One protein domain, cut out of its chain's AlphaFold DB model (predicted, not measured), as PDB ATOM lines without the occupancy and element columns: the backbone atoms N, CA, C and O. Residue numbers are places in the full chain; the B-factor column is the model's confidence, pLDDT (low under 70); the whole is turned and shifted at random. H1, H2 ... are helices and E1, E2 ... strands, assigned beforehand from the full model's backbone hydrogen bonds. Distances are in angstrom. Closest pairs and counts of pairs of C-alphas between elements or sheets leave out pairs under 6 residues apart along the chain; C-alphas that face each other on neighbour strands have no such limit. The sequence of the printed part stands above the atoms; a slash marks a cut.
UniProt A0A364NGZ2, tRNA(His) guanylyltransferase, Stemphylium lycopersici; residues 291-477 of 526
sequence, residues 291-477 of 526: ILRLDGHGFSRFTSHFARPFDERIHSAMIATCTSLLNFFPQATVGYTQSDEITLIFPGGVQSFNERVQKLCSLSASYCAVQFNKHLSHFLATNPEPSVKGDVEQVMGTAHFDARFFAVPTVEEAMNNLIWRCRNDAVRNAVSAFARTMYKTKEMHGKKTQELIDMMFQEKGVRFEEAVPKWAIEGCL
ATOM      1  N   ILE A 291     128.611 143.293 157.609       98.75
ATOM      2  CA  ILE A 291     129.949 142.805 157.296       98.75
ATOM      3  C   ILE A 291     130.505 142.107 158.533       98.75
ATOM      4  O   ILE A 291     130.506 142.669 159.630       98.75
ATOM      5  N   LEU A 292     130.982 140.877 158.345       98.75
ATOM      6  CA  LEU A 292     131.824 140.173 159.305       98.75
ATOM      7  C   LEU A 292     133.270 140.321 158.865       98.75
ATOM      8  O   LEU A 292     133.606 139.943 157.747       98.75
ATOM      9  N   ARG A 293     134.125 140.783 159.769       98.56
ATOM     10  CA  ARG A 293     135.574 140.728 159.612       98.56
ATOM     11  C   ARG A 293     136.196 139.873 160.706       98.56
ATOM     12  O   ARG A 293     135.898 140.079 161.880       98.56
ATOM     13  N   LEU A 294     137.037 138.932 160.310       98.75
ATOM     14  CA  LEU A 294     137.830 138.066 161.176       98.75
ATOM     15  C   LEU A 294     139.303 138.372 160.925       98.75
ATOM     16  O   LEU A 294     139.695 138.420 159.763       98.75
ATOM     17  N   ASP A 295     140.090 138.579 161.975       98.31
ATOM     18  CA  ASP A 295     141.498 138.996 161.884       98.31
ATOM     19  C   ASP A 295     142.360 138.142 162.827       98.31
ATOM     20  O   ASP A 295     141.970 137.859 163.965       98.31
ATOM     21  N   GLY A 296     143.506 137.669 162.343       97.56
ATOM     22  CA  GLY A 296     144.390 136.782 163.086       97.56
ATOM     23  C   GLY A 296     145.071 137.472 164.272       97.56
ATOM     24  O   GLY A 296     145.920 138.350 164.117       97.56
ATOM     25  N   HIS A 297     144.803 137.023 165.500       96.56
ATOM     26  CA  HIS A 297     145.421 137.639 166.673       96.56
ATOM     27  C   HIS A 297     146.890 137.221 166.824       96.56
ATOM     28  O   HIS A 297     147.217 136.046 166.992       96.56
ATOM     29  N   GLY A 298     147.801 138.199 166.786       93.81
ATOM     30  CA  GLY A 298     149.237 137.947 166.939       93.81
ATOM     31  C   GLY A 298     149.851 137.165 165.772       93.81
ATOM     32  O   GLY A 298     150.901 136.533 165.937       93.81
ATOM     33  N   PHE A 299     149.230 137.212 164.589       94.12
ATOM     34  CA  PHE A 299     149.631 136.388 163.452       94.12
ATOM     35  C   PHE A 299     151.041 136.680 162.939       94.12
ATOM     36  O   PHE A 299     151.692 135.780 162.421       94.12
ATOM     37  N   SER A 300     151.598 137.874 163.159       91.19
ATOM     38  CA  SER A 300     153.010 138.143 162.840       91.19
ATOM     39  C   SER A 300     153.982 137.238 163.613       91.19
ATOM     40  O   SER A 300     155.010 136.828 163.072       91.19
ATOM     41  N   ARG A 301     153.654 136.887 164.865       91.50
ATOM     42  CA  ARG A 301     154.428 135.946 165.686       91.50
ATOM     43  C   ARG A 301     154.158 134.509 165.255       91.50
ATOM     44  O   ARG A 301     155.111 133.765 165.048       91.50
ATOM     45  N   PHE A 302     152.890 134.153 165.068       93.19
ATOM     46  CA  PHE A 302     152.484 132.827 164.596       93.19
ATOM     47  C   PHE A 302     153.150 132.466 163.256       93.19
ATOM     48  O   PHE A 302     153.819 131.444 163.134       93.19
ATOM     49  N   THR A 303     153.064 133.360 162.271       92.69
ATOM     50  CA  THR A 303     153.622 133.166 160.923       92.69
ATOM     51  C   THR A 303     155.145 133.310 160.859       92.69
ATOM     52  O   THR A 303     155.754 133.001 159.839       92.69
ATOM     53  N   SER A 304     155.811 133.727 161.943       92.31
ATOM     54  CA  SER A 304     157.268 133.918 161.955       92.31
ATOM     55  C   SER A 304     158.065 132.629 161.709       92.31
ATOM     56  O   SER A 304     159.216 132.707 161.266       92.31
ATOM     57  N   HIS A 305     157.428 131.481 161.956       91.56
ATOM     58  CA  HIS A 305     157.939 130.128 161.759       91.56
ATOM     59  C   HIS A 305     157.800 129.625 160.312       91.56
ATOM     60  O   HIS A 305     158.428 128.636 159.942       91.56
ATOM     61  N   PHE A 306     157.000 130.304 159.493       93.62
ATOM     62  CA  PHE A 306     156.632 129.887 158.144       93.62
ATOM     63  C   PHE A 306     157.498 130.571 157.078       93.62
ATOM     64  O   PHE A 306     158.389 131.379 157.385       93.62
ATOM     65  N   ALA A 307     157.258 130.229 155.810       93.12
ATOM     66  CA  ALA A 307     157.937 130.861 154.690       93.12
ATOM     67  C   ALA A 307     157.681 132.377 154.675       93.12
ATOM     68  O   ALA A 307     156.582 132.856 154.950       93.12
ATOM     69  N   ARG A 308     158.725 133.146 154.349       91.75
ATOM     70  CA  ARG A 308     158.648 134.602 154.192       91.75
ATOM     71  C   ARG A 308     158.944 134.984 152.742       91.75
ATOM     72  O   ARG A 308     159.803 134.349 152.137       91.75
ATOM     73  N   PRO A 309     158.331 136.057 152.218       91.56
ATOM     74  CA  PRO A 309     157.315 136.889 152.873       91.56
ATOM     75  C   PRO A 309     155.906 136.278 152.840       91.56
ATOM     76  O   PRO A 309     155.031 136.779 153.541       91.56
ATOM     77  N   PHE A 310     155.703 135.199 152.078       93.81
ATOM     78  CA  PHE A 310     154.413 134.536 151.911       93.81
ATOM     79  C   PHE A 310     154.567 133.015 152.024       93.81
ATOM     80  O   PHE A 310     155.549 132.459 151.535       93.81
ATOM     81  N   ASP A 311     153.581 132.354 152.631       94.81
ATOM     82  CA  ASP A 311     153.500 130.896 152.732       94.81
ATOM     83  C   ASP A 311     152.169 130.422 152.132       94.81
ATOM     84  O   ASP A 311     151.088 130.791 152.598       94.81
ATOM     85  N   GLU A 312     152.251 129.614 151.078       95.50
ATOM     86  CA  GLU A 312     151.091 129.135 150.322       95.50
ATOM     87  C   GLU A 312     150.167 128.238 151.158       95.50
ATOM     88  O   GLU A 312     148.965 128.158 150.900       95.50
ATOM     89  N   ARG A 313     150.687 127.585 152.201       95.75
ATOM     90  CA  ARG A 313     149.900 126.668 153.038       95.75
ATOM     91  C   ARG A 313     149.012 127.439 153.996       95.75
ATOM     92  O   ARG A 313     147.853 127.075 154.175       95.75
ATOM     93  N   ILE A 314     149.519 128.548 154.546       96.06
ATOM     94  CA  ILE A 314     148.697 129.503 155.303       96.06
ATOM     95  C   ILE A 314     147.622 130.081 154.385       96.06
ATOM     96  O   ILE A 314     146.448 130.097 154.748       96.06
ATOM     97  N   HIS A 315     148.003 130.493 153.177       96.62
ATOM     98  CA  HIS A 315     147.065 131.027 152.198       96.62
ATOM     99  C   HIS A 315     145.939 130.033 151.850       96.62
ATOM    100  O   HIS A 315     144.754 130.363 151.949       96.62
ATOM    101  N   SER A 316     146.300 128.791 151.533       97.69
ATOM    102  CA  SER A 316     145.354 127.715 151.223       97.69
ATOM    103  C   SER A 316     144.441 127.404 152.413       97.69
ATOM    104  O   SER A 316     143.231 127.232 152.248       97.69
ATOM    105  N   ALA A 317     144.988 127.410 153.635       98.12
ATOM    106  CA  ALA A 317     144.209 127.243 154.858       98.12
ATOM    107  C   ALA A 317     143.195 128.381 155.058       98.12
ATOM    108  O   ALA A 317     142.056 128.113 155.444       98.12
ATOM    109  N   MET A 318     143.556 129.629 154.750       98.44
ATOM    110  CA  MET A 318     142.644 130.777 154.821       98.44
ATOM    111  C   MET A 318     141.502 130.677 153.801       98.44
ATOM    112  O   MET A 318     140.345 130.885 154.165       98.44
ATOM    113  N   ILE A 319     141.777 130.265 152.557       98.50
ATOM    114  CA  ILE A 319     140.734 130.022 151.539       98.50
ATOM    115  C   ILE A 319     139.772 128.914 151.984       98.50
ATOM    116  O   ILE A 319     138.546 129.073 151.913       98.50
ATOM    117  N   ALA A 320     140.310 127.789 152.458       98.62
ATOM    118  CA  ALA A 320     139.506 126.668 152.935       98.62
ATOM    119  C   ALA A 320     138.667 127.062 154.164       98.62
ATOM    120  O   ALA A 320     137.501 126.679 154.278       98.62
ATOM    121  N   THR A 321     139.218 127.897 155.047       98.81
ATOM    122  CA  THR A 321     138.511 128.452 156.210       98.81
ATOM    123  C   THR A 321     137.391 129.394 155.787       98.81
ATOM    124  O   THR A 321     136.270 129.261 156.273       98.81
ATOM    125  N   CYS A 322     137.650 130.292 154.833       98.69
ATOM    126  CA  CYS A 322     136.643 131.179 154.250       98.69
ATOM    127  C   CYS A 322     135.494 130.372 153.619       98.69
ATOM    128  O   CYS A 322     134.318 130.669 153.832       98.69
ATOM    129  N   THR A 323     135.822 129.271 152.939       98.44
ATOM    130  CA  THR A 323     134.832 128.324 152.404       98.44
ATOM    131  C   THR A 323     133.995 127.674 153.511       98.44
ATOM    132  O   THR A 323     132.767 127.646 153.411       98.44
ATOM    133  N   SER A 324     134.624 127.188 154.588       98.56
ATOM    134  CA  SER A 324     133.904 126.652 155.753       98.56
ATOM    135  C   SER A 324     132.979 127.701 156.379       98.56
ATOM    136  O   SER A 324     131.844 127.383 156.729       98.56
ATOM    137  N   LEU A 325     133.429 128.953 156.493       98.50
ATOM    138  CA  LEU A 325     132.642 130.053 157.052       98.50
ATOM    139  C   LEU A 325     131.434 130.407 156.179       98.50
ATOM    140  O   LEU A 325     130.351 130.608 156.718       98.50
ATOM    141  N   LEU A 326     131.568 130.412 154.849       97.31
ATOM    142  CA  LEU A 326     130.416 130.555 153.953       97.31
ATOM    143  C   LEU A 326     129.418 129.408 154.151       97.31
ATOM    144  O   LEU A 326     128.212 129.632 154.158       97.31
ATOM    145  N   ASN A 327     129.869 128.175 154.356       95.56
ATOM    146  CA  ASN A 327     128.941 127.077 154.641       95.56
ATOM    147  C   ASN A 327     128.250 127.235 156.005       95.56
ATOM    148  O   ASN A 327     127.064 126.939 156.123       95.56
ATOM    149  N   PHE A 328     128.971 127.736 157.009       96.81
ATOM    150  CA  PHE A 328     128.425 128.032 158.334       96.81
ATOM    151  C   PHE A 328     127.424 129.201 158.313       96.81
ATOM    152  O   PHE A 328     126.433 129.177 159.040       96.81
ATOM    153  N   PHE A 329     127.644 130.185 157.439       96.69
ATOM    154  CA  PHE A 329     126.797 131.359 157.244       96.69
ATOM    155  C   PHE A 329     126.126 131.354 155.858       96.69
ATOM    156  O   PHE A 329     126.592 132.024 154.930       96.69
ATOM    157  N   PRO A 330     124.989 130.653 155.688       92.62
ATOM    158  CA  PRO A 330     124.344 130.495 154.382       92.62
ATOM    159  C   PRO A 330     123.811 131.806 153.778       92.62
ATOM    160  O   PRO A 330     123.585 131.849 152.567       92.62
ATOM    161  N   GLN A 331     123.623 132.846 154.599       95.31
ATOM    162  CA  GLN A 331     123.188 134.180 154.169       95.31
ATOM    163  C   GLN A 331     124.332 135.075 153.678       95.31
ATOM    164  O   GLN A 331     124.079 136.057 152.985       95.31
ATOM    165  N   ALA A 332     125.589 134.742 153.995       97.62
ATOM    166  CA  ALA A 332     126.725 135.440 153.409       97.62
ATOM    167  C   ALA A 332     126.830 135.083 151.921       97.62
ATOM    168  O   ALA A 332     126.814 133.901 151.557       97.62
ATOM    169  N   THR A 333     126.941 136.086 151.056       97.75
ATOM    170  CA  THR A 333     126.917 135.928 149.590       97.75
ATOM    171  C   THR A 333     128.306 135.883 148.971       97.75
ATOM    172  O   THR A 333     128.497 135.239 147.936       97.75
ATOM    173  N   VAL A 334     129.275 136.545 149.598       98.25
ATOM    174  CA  VAL A 334     130.673 136.586 149.171       98.25
ATOM    175  C   VAL A 334     131.584 136.627 150.392       98.25
ATOM    176  O   VAL A 334     131.280 137.269 151.400       98.25
ATOM    177  N   GLY A 335     132.696 135.909 150.286       98.25
ATOM    178  CA  GLY A 335     133.829 135.998 151.183       98.25
ATOM    179  C   GLY A 335     135.053 136.533 150.451       98.25
ATOM    180  O   GLY A 335     135.235 136.305 149.257       98.25
ATOM    181  N   TYR A 336     135.907 137.234 151.175       98.44
ATOM    182  CA  TYR A 336     137.200 137.701 150.705       98.44
ATOM    183  C   TYR A 336     138.244 137.414 151.767       98.44
ATOM    184  O   TYR A 336     137.988 137.628 152.950       98.44
ATOM    185  N   THR A 337     139.410 136.926 151.366       97.94
ATOM    186  CA  THR A 337     140.513 136.701 152.296       97.94
ATOM    187  C   THR A 337     141.828 137.214 151.743       97.94
ATOM    188  O   THR A 337     142.132 137.046 150.561       97.94
ATOM    189  N   GLN A 338     142.606 137.846 152.616       95.12
ATOM    190  CA  GLN A 338     143.963 138.288 152.338       95.12
ATOM    191  C   GLN A 338     144.771 138.266 153.633       95.12
ATOM    192  O   GLN A 338     144.273 138.678 154.675       95.12
ATOM    193  N   SER A 339     146.027 137.811 153.554       92.69
ATOM    194  CA  SER A 339     146.872 137.608 154.738       92.69
ATOM    195  C   SER A 339     146.147 136.720 155.762       92.69
ATOM    196  O   SER A 339     145.819 135.574 155.465       92.69
ATOM    197  N   ASP A 340     145.880 137.264 156.937       95.69
ATOM    198  CA  ASP A 340     145.256 136.684 158.114       95.69
ATOM    199  C   ASP A 340     143.829 137.212 158.339       95.69
ATOM    200  O   ASP A 340     143.214 136.908 159.359       95.69
ATOM    201  N   GLU A 341     143.279 137.963 157.377       97.56
ATOM    202  CA  GLU A 341     141.932 138.531 157.436       97.56
ATOM    203  C   GLU A 341     140.946 137.753 156.540       97.56
ATOM    204  O   GLU A 341     141.262 137.353 155.410       97.56
ATOM    205  N   ILE A 342     139.717 137.564 157.030       98.69
ATOM    206  CA  ILE A 342     138.556 137.105 156.255       98.69
ATOM    207  C   ILE A 342     137.426 138.120 156.424       98.69
ATOM    208  O   ILE A 342     137.039 138.453 157.541       98.69
ATOM    209  N   THR A 343     136.856 138.567 155.311       98.69
ATOM    210  CA  THR A 343     135.660 139.411 155.262       98.69
ATOM    211  C   THR A 343     134.510 138.631 154.632       98.69
ATOM    212  O   THR A 343     134.667 138.118 153.529       98.69
ATOM    213  N   LEU A 344     133.353 138.556 155.294       98.75
ATOM    214  CA  LEU A 344     132.101 138.064 154.711       98.75
ATOM    215  C   LEU A 344     131.070 139.188 154.635       98.75
ATOM    216  O   LEU A 344     130.951 139.985 155.568       98.75
ATOM    217  N   ILE A 345     130.284 139.206 153.558       98.62
ATOM    218  CA  ILE A 345     129.210 140.184 153.359       98.62
ATOM    219  C   ILE A 345     127.848 139.493 153.387       98.62
ATOM    220  O   ILE A 345     127.647 138.463 152.741       98.62
ATOM    221  N   PHE A 346     126.916 140.104 154.116       98.19
ATOM    222  CA  PHE A 346     125.538 139.670 154.314       98.19
ATOM    223  C   PHE A 346     124.581 140.772 153.833       98.19
ATOM    224  O   PHE A 346     124.208 141.640 154.624       98.19
ATOM    225  N   PRO A 347     124.174 140.780 152.552       96.69
ATOM    226  CA  PRO A 347     123.383 141.874 151.982       96.69
ATOM    227  C   PRO A 347     122.035 142.098 152.676       96.69
ATOM    228  O   PRO A 347     121.597 143.234 152.802       96.69
ATOM    229  N   GLY A 348     121.396 141.023 153.147       92.75
ATOM    230  CA  GLY A 348     120.102 141.053 153.842       92.75
ATOM    231  C   GLY A 348     120.183 140.774 155.347       92.75
ATOM    232  O   GLY A 348     119.203 140.299 155.921       92.75
ATOM    233  N   GLY A 349     121.350 140.981 155.965       93.25
ATOM    234  CA  GLY A 349     121.601 140.650 157.373       93.25
ATOM    235  C   GLY A 349     122.045 139.200 157.615       93.25
ATOM    236  O   GLY A 349     122.035 138.362 156.712       93.25
ATOM    237  N   VAL A 350     122.481 138.897 158.845       91.31
ATOM    238  CA  VAL A 350     123.048 137.577 159.202       91.31
ATOM    239  C   VAL A 350     121.957 136.515 159.379       91.31
ATOM    240  O   VAL A 350     122.159 135.345 159.041       91.31
ATOM    241  N   GLN A 351     120.799 136.921 159.905       85.75
ATOM    242  CA  GLN A 351     119.601 136.116 160.168       85.75
ATOM    243  C   GLN A 351     119.889 134.863 161.004       85.75
ATOM    244  O   GLN A 351     119.289 133.806 160.819       85.75
ATOM    245  N   SER A 352     120.853 134.968 161.919       80.38
ATOM    246  CA  SER A 352     121.303 133.871 162.778       80.38
ATOM    247  C   SER A 352     121.564 134.383 164.187       80.38
ATOM    248  O   SER A 352     121.907 135.545 164.395       80.38
ATOM    249  N   PHE A 353     121.425 133.501 165.180       79.06
ATOM    250  CA  PHE A 353     121.777 133.792 166.576       79.06
ATOM    251  C   PHE A 353     121.099 135.045 167.173       79.06
ATOM    252  O   PHE A 353     121.636 135.649 168.105       79.06
ATOM    253  N   ASN A 354     119.913 135.405 166.669       76.88
ATOM    254  CA  ASN A 354     119.144 136.597 167.051       76.88
ATOM    255  C   ASN A 354     119.939 137.912 166.926       76.88
ATOM    256  O   ASN A 354     119.738 138.816 167.730       76.88
ATOM    257  N   GLU A 355     120.880 137.999 165.978       84.19
ATOM    258  CA  GLU A 355     121.721 139.185 165.733       84.19
ATOM    259  C   GLU A 355     122.584 139.656 166.917       84.19
ATOM    260  O   GLU A 355     123.110 140.770 166.909       84.19
ATOM    261  N   ARG A 356     122.759 138.821 167.947       85.56
ATOM    262  CA  ARG A 356     123.546 139.161 169.142       85.56
ATOM    263  C   ARG A 356     125.031 139.208 168.796       85.56
ATOM    264  O   ARG A 356     125.651 138.160 168.609       85.56
ATOM    265  N   VAL A 357     125.618 140.403 168.773       92.25
ATOM    266  CA  VAL A 357     127.016 140.656 168.389       92.25
ATOM    267  C   VAL A 357     127.980 139.803 169.204       92.25
ATOM    268  O   VAL A 357     128.856 139.170 168.630       92.25
ATOM    269  N   GLN A 358     127.801 139.699 170.524       90.12
ATOM    270  CA  GLN A 358     128.687 138.894 171.371       90.12
ATOM    271  C   GLN A 358     128.691 137.415 170.956       90.12
ATOM    272  O   GLN A 358     129.749 136.786 170.868       90.12
ATOM    273  N   LYS A 359     127.511 136.855 170.661       91.38
ATOM    274  CA  LYS A 359     127.357 135.461 170.229       91.38
ATOM    275  C   LYS A 359     127.889 135.258 168.813       91.38
ATOM    276  O   LYS A 359     128.605 134.294 168.563       91.38
ATOM    277  N   LEU A 360     127.584 136.186 167.914       95.75
ATOM    278  CA  LEU A 360     128.078 136.188 166.544       95.75
ATOM    279  C   LEU A 360     129.606 136.258 166.498       95.75
ATOM    280  O   LEU A 360     130.230 135.394 165.885       95.75
ATOM    281  N   CYS A 361     130.219 137.217 167.191       97.12
ATOM    282  CA  CYS A 361     131.669 137.369 167.260       97.12
ATOM    283  C   CYS A 361     132.339 136.135 167.879       97.12
ATOM    284  O   CYS A 361     133.235 135.564 167.265       97.12
ATOM    285  N   SER A 362     131.886 135.684 169.055       96.69
ATOM    286  CA  SER A 362     132.506 134.541 169.746       96.69
ATOM    287  C   SER A 362     132.419 133.239 168.944       96.69
ATOM    288  O   SER A 362     133.422 132.540 168.806       96.69
ATOM    289  N   LEU A 363     131.255 132.926 168.362       97.62
ATOM    290  CA  LEU A 363     131.089 131.720 167.550       97.62
ATOM    291  C   LEU A 363     131.849 131.808 166.225       97.62
ATOM    292  O   LEU A 363     132.452 130.818 165.822       97.62
ATOM    293  N   SER A 364     131.874 132.976 165.574       98.19
ATOM    294  CA  SER A 364     132.599 133.153 164.306       98.19
ATOM    295  C   SER A 364     134.109 133.047 164.499       98.19
ATOM    296  O   SER A 364     134.757 132.317 163.756       98.19
ATOM    297  N   ALA A 365     134.663 133.714 165.517       98.56
ATOM    298  CA  ALA A 365     136.083 133.636 165.860       98.56
ATOM    299  C   ALA A 365     136.498 132.206 166.231       98.56
ATOM    300  O   ALA A 365     137.489 131.690 165.713       98.56
ATOM    301  N   SER A 366     135.708 131.545 167.087       98.44
ATOM    302  CA  SER A 366     135.954 130.162 167.506       98.44
ATOM    303  C   SER A 366     135.904 129.196 166.321       98.44
ATOM    304  O   SER A 366     136.840 128.427 166.097       98.44
ATOM    305  N   TYR A 367     134.856 129.280 165.498       98.62
ATOM    306  CA  TYR A 367     134.721 128.438 164.315       98.62
ATOM    307  C   TYR A 367     135.841 128.697 163.298       98.62
ATOM    308  O   TYR A 367     136.414 127.742 162.774       98.62
ATOM    309  N   CYS A 368     136.213 129.962 163.068       98.69
ATOM    310  CA  CYS A 368     137.341 130.342 162.214       98.69
ATOM    311  C   CYS A 368     138.653 129.719 162.706       98.69
ATOM    312  O   CYS A 368     139.340 129.065 161.928       98.69
ATOM    313  N   ALA A 369     138.964 129.833 164.002       98.44
ATOM    314  CA  ALA A 369     140.161 129.243 164.600       98.44
ATOM    315  C   ALA A 369     140.199 127.716 164.439       98.44
ATOM    316  O   ALA A 369     141.204 127.159 163.994       98.44
ATOM    317  N   VAL A 370     139.094 127.030 164.748       98.44
ATOM    318  CA  VAL A 370     138.998 125.567 164.622       98.44
ATOM    319  C   VAL A 370     139.206 125.122 163.174       98.44
ATOM    320  O   VAL A 370     139.981 124.200 162.915       98.44
ATOM    321  N   GLN A 371     138.537 125.774 162.219       98.69
ATOM    322  CA  GLN A 371     138.658 125.432 160.800       98.69
ATOM    323  C   GLN A 371     140.051 125.759 160.260       98.69
ATOM    324  O   GLN A 371     140.641 124.915 159.592       98.69
ATOM    325  N   PHE A 372     140.612 126.921 160.598       98.62
ATOM    326  CA  PHE A 372     141.945 127.318 160.155       98.62
ATOM    327  C   PHE A 372     143.018 126.347 160.627       98.62
ATOM    328  O   PHE A 372     143.776 125.845 159.805       98.62
ATOM    329  N   ASN A 373     143.054 126.014 161.920       97.88
ATOM    330  CA  ASN A 373     144.052 125.072 162.428       97.88
ATOM    331  C   ASN A 373     143.883 123.679 161.806       97.88
ATOM    332  O   ASN A 373     144.875 123.050 161.449       97.88
ATOM    333  N   LYS A 374     142.640 123.210 161.617       98.06
ATOM    334  CA  LYS A 374     142.368 121.944 160.919       98.06
ATOM    335  C   LYS A 374     142.919 121.960 159.490       98.06
ATOM    336  O   LYS A 374     143.600 121.017 159.087       98.06
ATOM    337  N   HIS A 375     142.613 123.005 158.726       98.25
ATOM    338  CA  HIS A 375     143.036 123.129 157.332       98.25
ATOM    339  C   HIS A 375     144.547 123.325 157.217       98.25
ATOM    340  O   HIS A 375     145.173 122.702 156.369       98.25
ATOM    341  N   LEU A 376     145.157 124.105 158.108       96.94
ATOM    342  CA  LEU A 376     146.604 124.293 158.140       96.94
ATOM    343  C   LEU A 376     147.338 122.981 158.433       96.94
ATOM    344  O   LEU A 376     148.285 122.660 157.723       96.94
ATOM    345  N   SER A 377     146.873 122.185 159.403       95.38
ATOM    346  CA  SER A 377     147.412 120.838 159.651       95.38
ATOM    347  C   SER A 377     147.353 119.965 158.401       95.38
ATOM    348  O   SER A 377     148.316 119.274 158.077       95.38
ATOM    349  N   HIS A 378     146.237 120.017 157.672       96.44
ATOM    350  CA  HIS A 378     146.081 119.275 156.426       96.44
ATOM    351  C   HIS A 378     147.060 119.747 155.338       96.44
ATOM    352  O   HIS A 378     147.715 118.916 154.706       96.44
ATOM    353  N   PHE A 379     147.204 121.058 155.133       96.38
ATOM    354  CA  PHE A 379     148.113 121.606 154.121       96.38
ATOM    355  C   PHE A 379     149.590 121.432 154.477       96.38
ATOM    356  O   PHE A 379     150.400 121.238 153.582       96.38
ATOM    357  N   LEU A 380     149.948 121.421 155.760       93.50
ATOM    358  CA  LEU A 380     151.304 121.081 156.197       93.50
ATOM    359  C   LEU A 380     151.620 119.596 155.996       93.50
ATOM    360  O   LEU A 380     152.734 119.258 155.615       93.50
ATOM    361  N   ALA A 381     150.647 118.708 156.211       93.19
ATOM    362  CA  ALA A 381     150.835 117.279 155.971       93.19
ATOM    363  C   ALA A 381     150.935 116.940 154.473       93.19
ATOM    364  O   ALA A 381     151.688 116.050 154.088       93.19
ATOM    365  N   THR A 382     150.169 117.635 153.628       96.19
ATOM    366  CA  THR A 382     150.136 117.396 152.174       96.19
ATOM    367  C   THR A 382     151.206 118.175 151.407       96.19
ATOM    368  O   THR A 382     151.636 117.720 150.350       96.19
ATOM    369  N   ASN A 383     151.668 119.304 151.946       94.44
ATOM    370  CA  ASN A 383     152.763 120.108 151.415       94.44
ATOM    371  C   ASN A 383     153.778 120.435 152.538       94.44
ATOM    372  O   ASN A 383     153.732 121.512 153.141       94.44
ATOM    373  N   PRO A 384     154.684 119.502 152.875       90.12
ATOM    374  CA  PRO A 384     155.576 119.656 154.027       90.12
ATOM    375  C   PRO A 384     156.678 120.703 153.825       90.12
ATOM    376  O   PRO A 384     157.197 121.238 154.805       90.12
ATOM    377  N   GLU A 385     157.006 121.054 152.580       91.44
ATOM    378  CA  GLU A 385     158.076 122.004 152.275       91.44
ATOM    379  C   GLU A 385     157.546 123.419 151.957       91.44
ATOM    380  O   GLU A 385     156.485 123.562 151.351       91.44
ATOM    381  N   PRO A 386     158.270 124.486 152.348       90.56
ATOM    382  CA  PRO A 386     159.472 124.458 153.179       90.56
ATOM    383  C   PRO A 386     159.142 124.077 154.628       90.56
ATOM    384  O   PRO A 386     158.094 124.464 155.152       90.56
ATOM    385  N   SER A 387     160.040 123.350 155.289       88.19
ATOM    386  CA  SER A 387     159.860 123.011 156.708       88.19
ATOM    387  C   SER A 387     159.561 124.237 157.590       88.19
ATOM    388  O   SER A 387     160.146 125.317 157.447       88.19
ATOM    389  N   VAL A 388     158.615 124.068 158.516       89.75
ATOM    390  CA  VAL A 388     158.270 125.084 159.519       89.75
ATOM    391  C   VAL A 388     159.404 125.165 160.544       89.75
ATOM    392  O   VAL A 388     159.887 124.151 161.043       89.75
ATOM    393  N   LYS A 389     159.863 126.380 160.848       88.81
ATOM    394  CA  LYS A 389     161.005 126.618 161.737       88.81
ATOM    395  C   LYS A 389     160.617 126.444 163.203       88.81
ATOM    396  O   LYS A 389     159.643 127.036 163.658       88.81
ATOM    397  N   GLY A 390     161.479 125.797 163.980       84.62
ATOM    398  CA  GLY A 390     161.295 125.642 165.424       84.62
ATOM    399  C   GLY A 390     160.369 124.480 165.780       84.62
ATOM    400  O   GLY A 390     160.198 123.555 164.992       84.62
ATOM    401  N   ASP A 391     159.816 124.516 166.990       78.44
ATOM    402  CA  ASP A 391     158.950 123.456 167.504       78.44
ATOM    403  C   ASP A 391     157.538 123.576 166.910       78.44
ATOM    404  O   ASP A 391     156.723 124.395 167.343       78.44
ATOM    405  N   VAL A 392     157.274 122.778 165.873       75.19
ATOM    406  CA  VAL A 392     155.999 122.768 165.145       75.19
ATOM    407  C   VAL A 392     154.842 122.422 166.080       75.19
ATOM    408  O   VAL A 392     153.786 123.042 165.977       75.19
ATOM    409  N   GLU A 393     155.036 121.519 167.044       74.75
ATOM    410  CA  GLU A 393     153.979 121.103 167.974       74.75
ATOM    411  C   GLU A 393     153.479 122.267 168.842       74.75
ATOM    412  O   GLU A 393     152.295 122.325 169.162       74.75
ATOM    413  N   GLN A 394     154.344 123.240 169.151       77.38
ATOM    414  CA  GLN A 394     153.961 124.442 169.905       77.38
ATOM    415  C   GLN A 394     153.216 125.485 169.069       77.38
ATOM    416  O   GLN A 394     152.556 126.360 169.626       77.38
ATOM    417  N   VAL A 395     153.340 125.434 167.742       82.00
ATOM    418  CA  VAL A 395     152.676 126.371 166.827       82.00
ATOM    419  C   VAL A 395     151.327 125.808 166.381       82.00
ATOM    420  O   VAL A 395     150.342 126.544 166.291       82.00
ATOM    421  N   MET A 396     151.246 124.500 166.144       85.06
ATOM    422  CA  MET A 396     150.032 123.846 165.666       85.06
ATOM    423  C   MET A 396     148.868 123.979 166.651       85.06
ATOM    424  O   MET A 396     149.010 123.779 167.853       85.06
ATOM    425  N   GLY A 397     147.680 124.311 166.139       89.56
ATOM    426  CA  GLY A 397     146.469 124.416 166.959       89.56
ATOM    427  C   GLY A 397     146.336 125.716 167.757       89.56
ATOM    428  O   GLY A 397     145.336 125.888 168.449       89.56
ATOM    429  N   THR A 398     147.306 126.633 167.671       93.50
ATOM    430  CA  THR A 398     147.338 127.848 168.508       93.50
ATOM    431  C   THR A 398     146.782 129.101 167.829       93.50
ATOM    432  O   THR A 398     146.519 130.104 168.502       93.50
ATOM    433  N   ALA A 399     146.578 129.069 166.509       96.00
ATOM    434  CA  ALA A 399     146.057 130.217 165.778       96.00
ATOM    435  C   ALA A 399     144.621 130.533 166.209       96.00
ATOM    436  O   ALA A 399     143.764 129.650 166.257       96.00
ATOM    437  N   HIS A 400     144.352 131.799 166.499       97.62
ATOM    438  CA  HIS A 400     143.040 132.279 166.916       97.62
ATOM    439  C   HIS A 400     142.776 133.668 166.337       97.62
ATOM    440  O   HIS A 400     143.696 134.365 165.911       97.62
ATOM    441  N   PHE A 401     141.501 134.039 166.292       98.50
ATOM    442  CA  PHE A 401     141.021 135.192 165.540       98.50
ATOM    443  C   PHE A 401     140.189 136.107 166.434       98.50
ATOM    444  O   PHE A 401     139.511 135.637 167.350       98.50
ATOM    445  N   ASP A 402     140.216 137.406 166.147       98.19
ATOM    446  CA  ASP A 402     139.148 138.309 166.562       98.19
ATOM    447  C   ASP A 402     137.985 138.242 165.559       98.19
ATOM    448  O   ASP A 402     138.116 137.696 164.464       98.19
ATOM    449  N   ALA A 403     136.819 138.760 165.946       98.38
ATOM    450  CA  ALA A 403     135.671 138.880 165.058       98.38
ATOM    451  C   ALA A 403     134.958 140.205 165.299       98.38
ATOM    452  O   ALA A 403     134.716 140.595 166.445       98.38
ATOM    453  N   ARG A 404     134.563 140.869 164.218       97.94
ATOM    454  CA  ARG A 404     133.831 142.135 164.244       97.94
ATOM    455  C   ARG A 404     132.675 142.064 163.267       97.94
ATOM    456  O   ARG A 404     132.886 141.922 162.067       97.94
ATOM    457  N   PHE A 405     131.465 142.194 163.793       97.69
ATOM    458  CA  PHE A 405     130.276 142.438 162.992       97.69
ATOM    459  C   PHE A 405     129.924 143.919 163.042       97.69
ATOM    460  O   PHE A 405     129.910 144.517 164.119       97.69
ATOM    461  N   PHE A 406     129.612 144.502 161.891       97.38
ATOM    462  CA  PHE A 406     129.128 145.874 161.811       97.38
ATOM    463  C   PHE A 406     128.182 146.046 160.627       97.38
ATOM    464  O   PHE A 406     128.300 145.364 159.608       97.38
ATOM    465  N   ALA A 407     127.224 146.953 160.787       97.00
ATOM    466  CA  ALA A 407     126.285 147.307 159.739       97.00
ATOM    467  C   ALA A 407     126.844 148.426 158.868       97.00
ATOM    468  O   ALA A 407     127.512 149.336 159.366       97.00
ATOM    469  N   VAL A 408     126.511 148.382 157.584       97.25
ATOM    470  CA  VAL A 408     126.725 149.489 156.652       97.25
ATOM    471  C   VAL A 408     125.380 149.965 156.093       97.25
ATOM    472  O   VAL A 408     124.415 149.201 156.098       97.25
ATOM    473  N   PRO A 409     125.261 151.232 155.655       96.19
ATOM    474  CA  PRO A 409     123.969 151.799 155.271       96.19
ATOM    475  C   PRO A 409     123.289 151.086 154.099       96.19
ATOM    476  O   PRO A 409     122.062 150.967 154.106       96.19
ATOM    477  N   THR A 410     124.075 150.638 153.114       97.44
ATOM    478  CA  THR A 410     123.591 150.066 151.852       97.44
ATOM    479  C   THR A 410     124.552 149.006 151.294       97.44
ATOM    480  O   THR A 410     125.660 148.815 151.802       97.44
ATOM    481  N   VAL A 411     124.120 148.274 150.262       97.31
ATOM    482  CA  VAL A 411     124.932 147.223 149.616       97.31
ATOM    483  C   VAL A 411     126.102 147.817 148.830       97.31
ATOM    484  O   VAL A 411     127.162 147.202 148.742       97.31
ATOM    485  N   GLU A 412     125.948 149.044 148.341       97.94
ATOM    486  CA  GLU A 412     127.000 149.858 147.738       97.94
ATOM    487  C   GLU A 412     128.109 150.152 148.755       97.94
ATOM    488  O   GLU A 412     129.287 149.999 148.441       97.94
ATOM    489  N   GLU A 413     127.762 150.473 150.004       98.25
ATOM    490  CA  GLU A 413     128.763 150.657 151.063       98.25
ATOM    491  C   GLU A 413     129.449 149.342 151.454       98.25
ATOM    492  O   GLU A 413     130.648 149.322 151.751       98.25
ATOM    493  N   ALA A 414     128.738 148.213 151.380       97.94
ATOM    494  CA  ALA A 414     129.366 146.901 151.536       97.94
ATOM    495  C   ALA A 414     130.361 146.603 150.401       97.94
ATOM    496  O   ALA A 414     131.452 146.083 150.647       97.94
ATOM    497  N   MET A 415     130.030 146.992 149.168       97.31
ATOM    498  CA  MET A 415     130.944 146.907 148.031       97.31
ATOM    499  C   MET A 415     132.153 147.840 148.193       97.31
ATOM    500  O   MET A 415     133.284 147.414 147.951       97.31
ATOM    501  N   ASN A 416     131.951 149.079 148.650       97.94
ATOM    502  CA  ASN A 416     133.037 150.019 148.940       97.94
ATOM    503  C   ASN A 416     133.992 149.462 150.001       97.94
ATOM    504  O   ASN A 416     135.211 149.569 149.850       97.94
ATOM    505  N   ASN A 417     133.462 148.802 151.035       97.56
ATOM    506  CA  ASN A 417     134.289 148.102 152.012       97.56
ATOM    507  C   ASN A 417     135.153 147.021 151.347       97.56
ATOM    508  O   ASN A 417     136.361 146.985 151.583       97.56
ATOM    509  N   LEU A 418     134.566 146.199 150.472       96.50
ATOM    510  CA  LEU A 418     135.284 145.153 149.744       96.50
ATOM    511  C   LEU A 418     136.391 145.732 148.849       96.50
ATOM    512  O   LEU A 418     137.524 145.262 148.901       96.50
ATOM    513  N   ILE A 419     136.106 146.799 148.092       96.69
ATOM    514  CA  ILE A 419     137.110 147.517 147.286       96.69
ATOM    515  C   ILE A 419     138.241 148.030 148.178       96.69
ATOM    516  O   ILE A 419     139.414 147.835 147.860       96.69
ATOM    517  N   TRP A 420     137.909 148.654 149.310       95.88
ATOM    518  CA  TRP A 420     138.898 149.173 150.251       95.88
ATOM    519  C   TRP A 420     139.799 148.061 150.811       95.88
ATOM    520  O   TRP A 420     141.021 148.229 150.863       95.88
ATOM    521  N   ARG A 421     139.231 146.896 151.158       95.19
ATOM    522  CA  ARG A 421     140.006 145.702 151.545       95.19
ATOM    523  C   ARG A 421     140.933 145.246 150.414       95.19
ATOM    524  O   ARG A 421     142.134 145.109 150.634       95.19
ATOM    525  N   CYS A 422     140.400 145.089 149.203       93.56
ATOM    526  CA  CYS A 422     141.127 144.562 148.048       93.56
ATOM    527  C   CYS A 422     142.216 145.494 147.500       93.56
ATOM    528  O   CYS A 422     143.236 145.023 147.001       93.56
ATOM    529  N   ARG A 423     142.000 146.813 147.509       89.75
ATOM    530  CA  ARG A 423     142.856 147.773 146.787       89.75
ATOM    531  C   ARG A 423     143.729 148.606 147.690       89.75
ATOM    532  O   ARG A 423     144.861 148.899 147.316       89.75
ATOM    533  N   ASN A 424     143.224 148.992 148.854       87.81
ATOM    534  CA  ASN A 424     143.991 149.822 149.767       87.81
ATOM    535  C   ASN A 424     144.796 148.949 150.720       87.81
ATOM    536  O   ASN A 424     146.013 149.101 150.787       87.81
ATOM    537  N   ASP A 425     144.144 148.026 151.427       90.81
ATOM    538  CA  ASP A 425     144.821 147.268 152.479       90.81
ATOM    539  C   ASP A 425     145.647 146.104 151.936       90.81
ATOM    540  O   ASP A 425     146.848 146.058 152.208       90.81
ATOM    541  N   ALA A 426     145.059 145.227 151.120       93.19
ATOM    542  CA  ALA A 426     145.747 144.060 150.567       93.19
ATOM    543  C   ALA A 426     147.027 144.432 149.804       93.19
ATOM    544  O   ALA A 426     148.120 143.993 150.168       93.19
ATOM    545  N   VAL A 427     146.913 145.327 148.815       92.75
ATOM    546  CA  VAL A 427     148.050 145.759 147.987       92.75
ATOM    547  C   VAL A 427     149.125 146.442 148.835       92.75
ATOM    548  O   VAL A 427     150.304 146.117 148.712       92.75
ATOM    549  N   ARG A 428     148.749 147.358 149.741       93.12
ATOM    550  CA  ARG A 428     149.716 148.031 150.628       93.12
ATOM    551  C   ARG A 428     150.450 147.027 151.514       93.12
ATOM    552  O   ARG A 428     151.665 147.154 151.695       93.12
ATOM    553  N   ASN A 429     149.730 146.057 152.076       92.94
ATOM    554  CA  ASN A 429     150.298 145.037 152.951       92.94
ATOM    555  C   ASN A 429     151.251 144.121 152.175       92.94
ATOM    556  O   ASN A 429     152.360 143.879 152.648       92.94
ATOM    557  N   ALA A 430     150.872 143.692 150.970       94.69
ATOM    558  CA  ALA A 430     151.700 142.875 150.088       94.69
ATOM    559  C   ALA A 430     152.997 143.589 149.681       94.69
ATOM    560  O   ALA A 430     154.085 143.040 149.857       94.69
ATOM    561  N   VAL A 431     152.893 144.843 149.223       95.69
ATOM    562  CA  VAL A 431     154.048 145.685 148.867       95.69
ATOM    563  C   VAL A 431     154.965 145.864 150.071       95.69
ATOM    564  O   VAL A 431     156.169 145.648 149.970       95.69
ATOM    565  N   SER A 432     154.406 146.203 151.234       93.94
ATOM    566  CA  SER A 432     155.193 146.405 152.454       93.94
ATOM    567  C   SER A 432     155.862 145.115 152.938       93.94
ATOM    568  O   SER A 432     157.005 145.150 153.387       93.94
ATOM    569  N   ALA A 433     155.173 143.973 152.871       93.50
ATOM    570  CA  ALA A 433     155.716 142.677 153.271       93.50
ATOM    571  C   ALA A 433     156.862 142.242 152.353       93.50
ATOM    572  O   ALA A 433     157.913 141.826 152.841       93.50
ATOM    573  N   PHE A 434     156.686 142.400 151.041       96.31
ATOM    574  CA  PHE A 434     157.712 142.062 150.063       96.31
ATOM    575  C   PHE A 434     158.910 143.017 150.134       96.31
ATOM    576  O   PHE A 434     160.046 142.558 150.230       96.31
ATOM    577  N   ALA A 435     158.686 144.332 150.226       96.06
ATOM    578  CA  ALA A 435     159.756 145.325 150.353       96.06
ATOM    579  C   ALA A 435     160.639 145.099 151.598       96.06
ATOM    580  O   ALA A 435     161.854 145.271 151.532       96.06
ATOM    581  N   ARG A 436     160.077 144.621 152.721       94.62
ATOM    582  CA  ARG A 436     160.852 144.262 153.930       94.62
ATOM    583  C   ARG A 436     161.869 143.137 153.716       94.62
ATOM    584  O   ARG A 436     162.746 142.957 154.558       94.62
ATOM    585  N   THR A 437     161.764 142.374 152.628       94.69
ATOM    586  CA  THR A 437     162.780 141.374 152.262       94.69
ATOM    587  C   THR A 437     164.033 142.002 151.647       94.69
ATOM    588  O   THR A 437     165.087 141.373 151.640       94.69
ATOM    589  N   MET A 438     163.937 143.253 151.180       95.19
ATOM    590  CA  MET A 438     164.992 143.965 150.448       95.19
ATOM    591  C   MET A 438     165.498 145.213 151.178       95.19
ATOM    592  O   MET A 438     166.636 145.628 150.952       95.19
ATOM    593  N   TYR A 439     164.673 145.793 152.053       96.38
ATOM    594  CA  TYR A 439     164.933 147.061 152.731       96.38
ATOM    595  C   TYR A 439     164.778 146.956 154.245       96.38
ATOM    596  O   TYR A 439     163.943 146.216 154.770       96.38
ATOM    597  N   LYS A 440     165.555 147.762 154.969       95.00
ATOM    598  CA  LYS A 440     165.419 147.941 156.416       95.00
ATOM    599  C   LYS A 440     164.259 148.887 156.717       95.00
ATOM    600  O   LYS A 440     163.977 149.817 155.966       95.00
ATOM    601  N   THR A 441     163.664 148.747 157.901       92.62
ATOM    602  CA  THR A 441     162.530 149.575 158.359       92.62
ATOM    603  C   THR A 441     162.772 151.083 158.222       92.62
ATOM    604  O   THR A 441     161.857 151.818 157.868       92.62
ATOM    605  N   LYS A 442     164.006 151.546 158.465       95.75
ATOM    606  CA  LYS A 442     164.380 152.964 158.345       95.75
ATOM    607  C   LYS A 442     164.310 153.500 156.910       95.75
ATOM    608  O   LYS A 442     164.027 154.673 156.728       95.75
ATOM    609  N   GLU A 443     164.564 152.652 155.914       95.31
ATOM    610  CA  GLU A 443     164.566 153.024 154.490       95.31
ATOM    611  C   GLU A 443     163.133 153.135 153.956       95.31
ATOM    612  O   GLU A 443     162.843 153.947 153.085       95.31
ATOM    613  N   MET A 444     162.222 152.355 154.541       95.56
ATOM    614  CA  MET A 444     160.804 152.340 154.189       95.56
ATOM    615  C   MET A 444     159.973 153.387 154.947       95.56
ATOM    616  O   MET A 444     158.802 153.593 154.629       95.56
ATOM    617  N   HIS A 445     160.525 154.012 155.990       93.81
ATOM    618  CA  HIS A 445     159.759 154.901 156.862       93.81
ATOM    619  C   HIS A 445     159.244 156.132 156.099       93.81
ATOM    620  O   HIS A 445     159.997 156.806 155.403       93.81
ATOM    621  N   GLY A 446     157.944 156.417 156.234       93.50
ATOM    622  CA  GLY A 446     157.281 157.543 155.567       93.50
ATOM    623  C   GLY A 446     157.014 157.349 154.069       93.50
ATOM    624  O   GLY A 446     156.425 158.238 153.459       93.50
ATOM    625  N   LYS A 447     157.403 156.209 153.481       95.12
ATOM    626  CA  LYS A 447     157.187 155.923 152.059       95.12
ATOM    627  C   LYS A 447     155.757 155.469 151.780       95.12
ATOM    628  O   LYS A 447     155.191 154.649 152.506       95.12
ATOM    629  N   LYS A 448     155.182 155.985 150.699       95.31
ATOM    630  CA  LYS A 448     153.906 155.534 150.132       95.31
ATOM    631  C   LYS A 448     154.103 154.236 149.347       95.31
ATOM    632  O   LYS A 448     155.204 153.921 148.906       95.31
ATOM    633  N   THR A 449     153.009 153.510 149.110       94.50
ATOM    634  CA  THR A 449     153.012 152.237 148.370       94.50
ATOM    635  C   THR A 449     153.716 152.342 147.014       94.50
ATOM    636  O   THR A 449     154.571 151.515 146.721       94.50
ATOM    637  N   GLN A 450     153.408 153.375 146.219       95.75
ATOM    638  CA  GLN A 450     154.027 153.557 144.902       95.75
ATOM    639  C   GLN A 450     155.529 153.839 145.004       95.75
ATOM    640  O   GLN A 450     156.302 153.271 144.250       95.75
ATOM    641  N   GLU A 451     155.956 154.636 145.986       97.00
ATOM    642  CA  GLU A 451     157.378 154.932 146.189       97.00
ATOM    643  C   GLU A 451     158.165 153.667 146.545       97.00
ATOM    644  O   GLU A 451     159.287 153.501 146.085       97.00
ATOM    645  N   LEU A 452     157.584 152.746 147.324       97.00
ATOM    646  CA  LEU A 452     158.212 151.450 147.608       97.00
ATOM    647  C   LEU A 452     158.325 150.573 146.353       97.00
ATOM    648  O   LEU A 452     159.336 149.892 146.187       97.00
ATOM    649  N   ILE A 453     157.311 150.580 145.480       96.56
ATOM    650  CA  ILE A 453     157.355 149.873 144.190       96.56
ATOM    651  C   ILE A 453     158.455 150.462 143.306       96.56
ATOM    652  O   ILE A 453     159.288 149.718 142.785       96.56
ATOM    653  N   ASP A 454     158.504 151.788 143.197       97.56
ATOM    654  CA  ASP A 454     159.509 152.492 142.406       97.56
ATOM    655  C   ASP A 454     160.919 152.217 142.949       97.56
ATOM    656  O   ASP A 454     161.822 151.927 142.167       97.56
ATOM    657  N   MET A 455     161.101 152.212 144.276       97.44
ATOM    658  CA  MET A 455     162.363 151.833 144.922       97.44
ATOM    659  C   MET A 455     162.778 150.401 144.556       97.44
ATOM    660  O   MET A 455     163.919 150.196 144.139       97.44
ATOM    661  N   MET A 456     161.871 149.417 144.656       97.38
ATOM    662  CA  MET A 456     162.159 148.017 144.291       97.38
ATOM    663  C   MET A 456     162.606 147.888 142.833       97.38
ATOM    664  O   MET A 456     163.576 147.184 142.537       97.38
ATOM    665  N   PHE A 457     161.943 148.605 141.927       97.50
ATOM    666  CA  PHE A 457     162.288 148.576 140.513       97.50
ATOM    667  C   PHE A 457     163.617 149.284 140.232       97.50
ATOM    668  O   PHE A 457     164.498 148.707 139.598       97.50
ATOM    669  N   GLN A 458     163.792 150.509 140.725       97.06
ATOM    670  CA  GLN A 458     164.948 151.348 140.403       97.06
ATOM    671  C   GLN A 458     166.232 150.882 141.094       97.06
ATOM    672  O   GLN A 458     167.298 150.901 140.483       97.06
ATOM    673  N   GLU A 459     166.157 150.456 142.357       97.06
ATOM    674  CA  GLU A 459     167.348 150.128 143.149       97.06
ATOM    675  C   GLU A 459     167.710 148.641 143.116       97.06
ATOM    676  O   GLU A 459     168.871 148.288 143.336       97.06
ATOM    677  N   LYS A 460     166.728 147.756 142.896       96.31
ATOM    678  CA  LYS A 460     166.922 146.294 142.913       96.31
ATOM    679  C   LYS A 460     166.591 145.620 141.584       96.31
ATOM    680  O   LYS A 460     166.852 144.428 141.451       96.31
ATOM    681  N   GLY A 461     166.027 146.342 140.613       96.00
ATOM    682  CA  GLY A 461     165.590 145.768 139.339       96.00
ATOM    683  C   GLY A 461     164.382 144.835 139.470       96.00
ATOM    684  O   GLY A 461     164.120 144.062 138.551       96.00
ATOM    685  N   VAL A 462     163.660 144.866 140.597       96.31
ATOM    686  CA  VAL A 462     162.548 143.944 140.860       96.31
ATOM    687  C   VAL A 462     161.219 144.599 140.514       96.31
ATOM    688  O   VAL A 462     160.833 145.606 141.104       96.31
ATOM    689  N   ARG A 463     160.483 143.984 139.584       95.81
ATOM    690  CA  ARG A 463     159.096 144.342 139.275       95.81
ATOM    691  C   ARG A 463     158.151 143.617 140.222       95.81
ATOM    692  O   ARG A 463     158.021 142.396 140.155       95.81
ATOM    693  N   PHE A 464     157.511 144.368 141.112       94.19
ATOM    694  CA  PHE A 464     156.682 143.823 142.186       94.19
ATOM    695  C   PHE A 464     155.582 142.879 141.672       94.19
ATOM    696  O   PHE A 464     155.432 141.774 142.187       94.19
ATOM    697  N   GLU A 465     154.865 143.275 140.623       91.50
ATOM    698  CA  GLU A 465     153.737 142.529 140.055       91.50
ATOM    699  C   GLU A 465     154.151 141.227 139.356       91.50
ATOM    700  O   GLU A 465     153.322 140.337 139.177       91.50
ATOM    701  N   GLU A 466     155.418 141.117 138.950       94.38
ATOM    702  CA  GLU A 466     155.986 139.909 138.338       94.38
ATOM    703  C   GLU A 466     156.615 138.986 139.396       94.38
ATOM    704  O   GLU A 466     156.645 137.770 139.221       94.38
ATOM    705  N   ALA A 467     157.106 139.556 140.501       94.12
ATOM    706  CA  ALA A 467     157.832 138.834 141.543       94.12
ATOM    707  C   ALA A 467     156.941 138.283 142.670       94.12
ATOM    708  O   ALA A 467     157.395 137.445 143.452       94.12
ATOM    709  N   VAL A 468     155.697 138.757 142.785       94.38
ATOM    710  CA  VAL A 468     154.776 138.385 143.865       94.38
ATOM    711  C   VAL A 468     153.544 137.668 143.303       94.38
ATOM    712  O   VAL A 468     152.927 138.169 142.363       94.38
ATOM    713  N   PRO A 469     153.133 136.518 143.878       93.81
ATOM    714  CA  PRO A 469     151.926 135.822 143.444       93.81
ATOM    715  C   PRO A 469     150.680 136.710 143.517       93.81
ATOM    716  O   PRO A 469     150.503 137.470 144.470       93.81
ATOM    717  N   LYS A 470     149.769 136.574 142.547       92.38
ATOM    718  CA  LYS A 470     148.557 137.410 142.463       92.38
ATOM    719  C   LYS A 470     147.704 137.348 143.725       92.38
ATOM    720  O   LYS A 470     147.272 138.392 144.207       92.38
ATOM    721  N   TRP A 471     147.525 136.159 144.293       93.81
ATOM    722  CA  TRP A 471     146.798 135.978 145.547       93.81
ATOM    723  C   TRP A 471     147.430 136.728 146.727       93.81
ATOM    724  O   TRP A 471     146.721 137.181 147.623       93.81
ATOM    725  N   ALA A 472     148.755 136.906 146.734       93.50
ATOM    726  CA  ALA A 472     149.441 137.649 147.784       93.50
ATOM    727  C   ALA A 472     149.234 139.162 147.618       93.50
ATOM    728  O   ALA A 472     149.145 139.869 148.619       93.50
ATOM    729  N   ILE A 473     149.112 139.641 146.372       92.56
ATOM    730  CA  ILE A 473     148.850 141.049 146.039       92.56
ATOM    731  C   ILE A 473     147.389 141.421 146.300       92.56
ATOM    732  O   ILE A 473     147.112 142.431 146.944       92.56
ATOM    733  N   GLU A 474     146.455 140.636 145.761       90.25
ATOM    734  CA  GLU A 474     145.042 141.016 145.681       90.25
ATOM    735  C   GLU A 474     144.127 140.238 146.625       90.25
ATOM    736  O   GLU A 474     142.964 140.616 146.763       90.25
ATOM    737  N   GLY A 475     144.617 139.187 147.283       94.50
ATOM    738  CA  GLY A 475     143.784 138.246 148.028       94.50
ATOM    739  C   GLY A 475     142.944 137.351 147.116       94.50
ATOM    740  O   GLY A 475     143.169 137.275 145.906       94.50
ATOM    741  N   CYS A 476     141.959 136.681 147.713       97.62
ATOM    742  CA  CYS A 476     141.063 135.767 147.013       97.62
ATOM    743  C   CYS A 476     139.599 136.047 147.335       97.62
ATOM    744  O   CYS A 476     139.211 136.131 148.504       97.62
ATOM    745  N   LEU A 477     138.780 136.120 146.287       97.81
ATOM    746  CA  LEU A 477     137.326 136.089 146.386       97.81
ATOM    747  C   LEU A 477     136.852 134.640 146.451       97.81
ATOM    748  O   LEU A 477     137.305 133.786 145.692       97.81
TER     749      LEU A 477
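What this domain is: This is residues 291 to 477 of the 526 residues of the protein "tRNA(His) guanylyltransferase" of Stemphylium lycopersici (UniProt A0A364NGZ2). A four-stranded antiparallel sheet is the middle of three layers, with H2 and H3 over one face and the long H5 over the other. H5 runs on past the sheet, and H6, H7 and H8 form a small head at its far end. The 187 printed residues hold nine named helices and four named strands, class mixed, in the order E1 H1 H2 E2 E3 H3 H4 E4 H5 H6 H7 H8 H9; across the sheet the order is E2 E3 E1 E4. The whole is compact, with a radius of gyration of the C-alphas of 17.5 A and spans of 55 by 42 by 25 A.

How they stand to each other: E1, residues 291 to 296, is the antiparallel neighbour of E4, residues 401 to 407 (N 293 to O 404, 2.8 A), and of E3, residues 341 to 346 (N 294 to O 342, 2.8 A). E2, residues 334 to 338, forms a hairpin with E3 (N 336 to O 343, 2.8 A). H1, residues 299 to 305, and H2, residues 312 to 328, link E1 to E2 in a split strand-helix-strand unit, two same-way strands with E3 between them; its crossover is right-handed. H3, residues 357 to 382, and H4, residues 392 to 395, do so from E3 to E4, with E1 between. H1 and H4 are close but not clearly touching (C-alphas of Phe 302 and Val 395, 6.8 A). H2, over E2 and E3, and H3, over E1 and E4, touch at a steep tilt of 43 degrees, opposite ways (closest C-alphas Ala 317 and His 375, 4.9 A). H5, residues 411 to 435, is on the opposite face at a height of 9.6 A, along the strands. Its residues 428 to 435 touch H7, residues 449 to 460 (closest C-alphas Arg 428 and Thr 449, 5.8 A). H6, residues 441 to 444, is near H5; H8, residues 464 to 467, only just touches H7, with 3 pairs of C-alphas within 8 A. H9, residues 470 to 474, touches H5 and only grazes the sheet. O i to N i+4 pairs are within hydrogen-bond range throughout H2, H3, H7 and H9, in 2 of 3 in H1 and 18 of 21 in H5; H4, H6 and H8 are too short.

Where its parts are: E1 begins at C-alpha 291, (129.949, 142.805, 157.296). H2 spans 24.1 A, H3 36.6 A, E4 19.9 A and H5 34.9 A. H9 ends at C-alpha 474, (145.042, 141.016, 145.681).

The domain as a whole: The C-alphas farthest apart, Asn 354 and Glu 459, are 55.5 A apart. The printed part has no cut and no long link. No printed residue is under 70 in pLDDT.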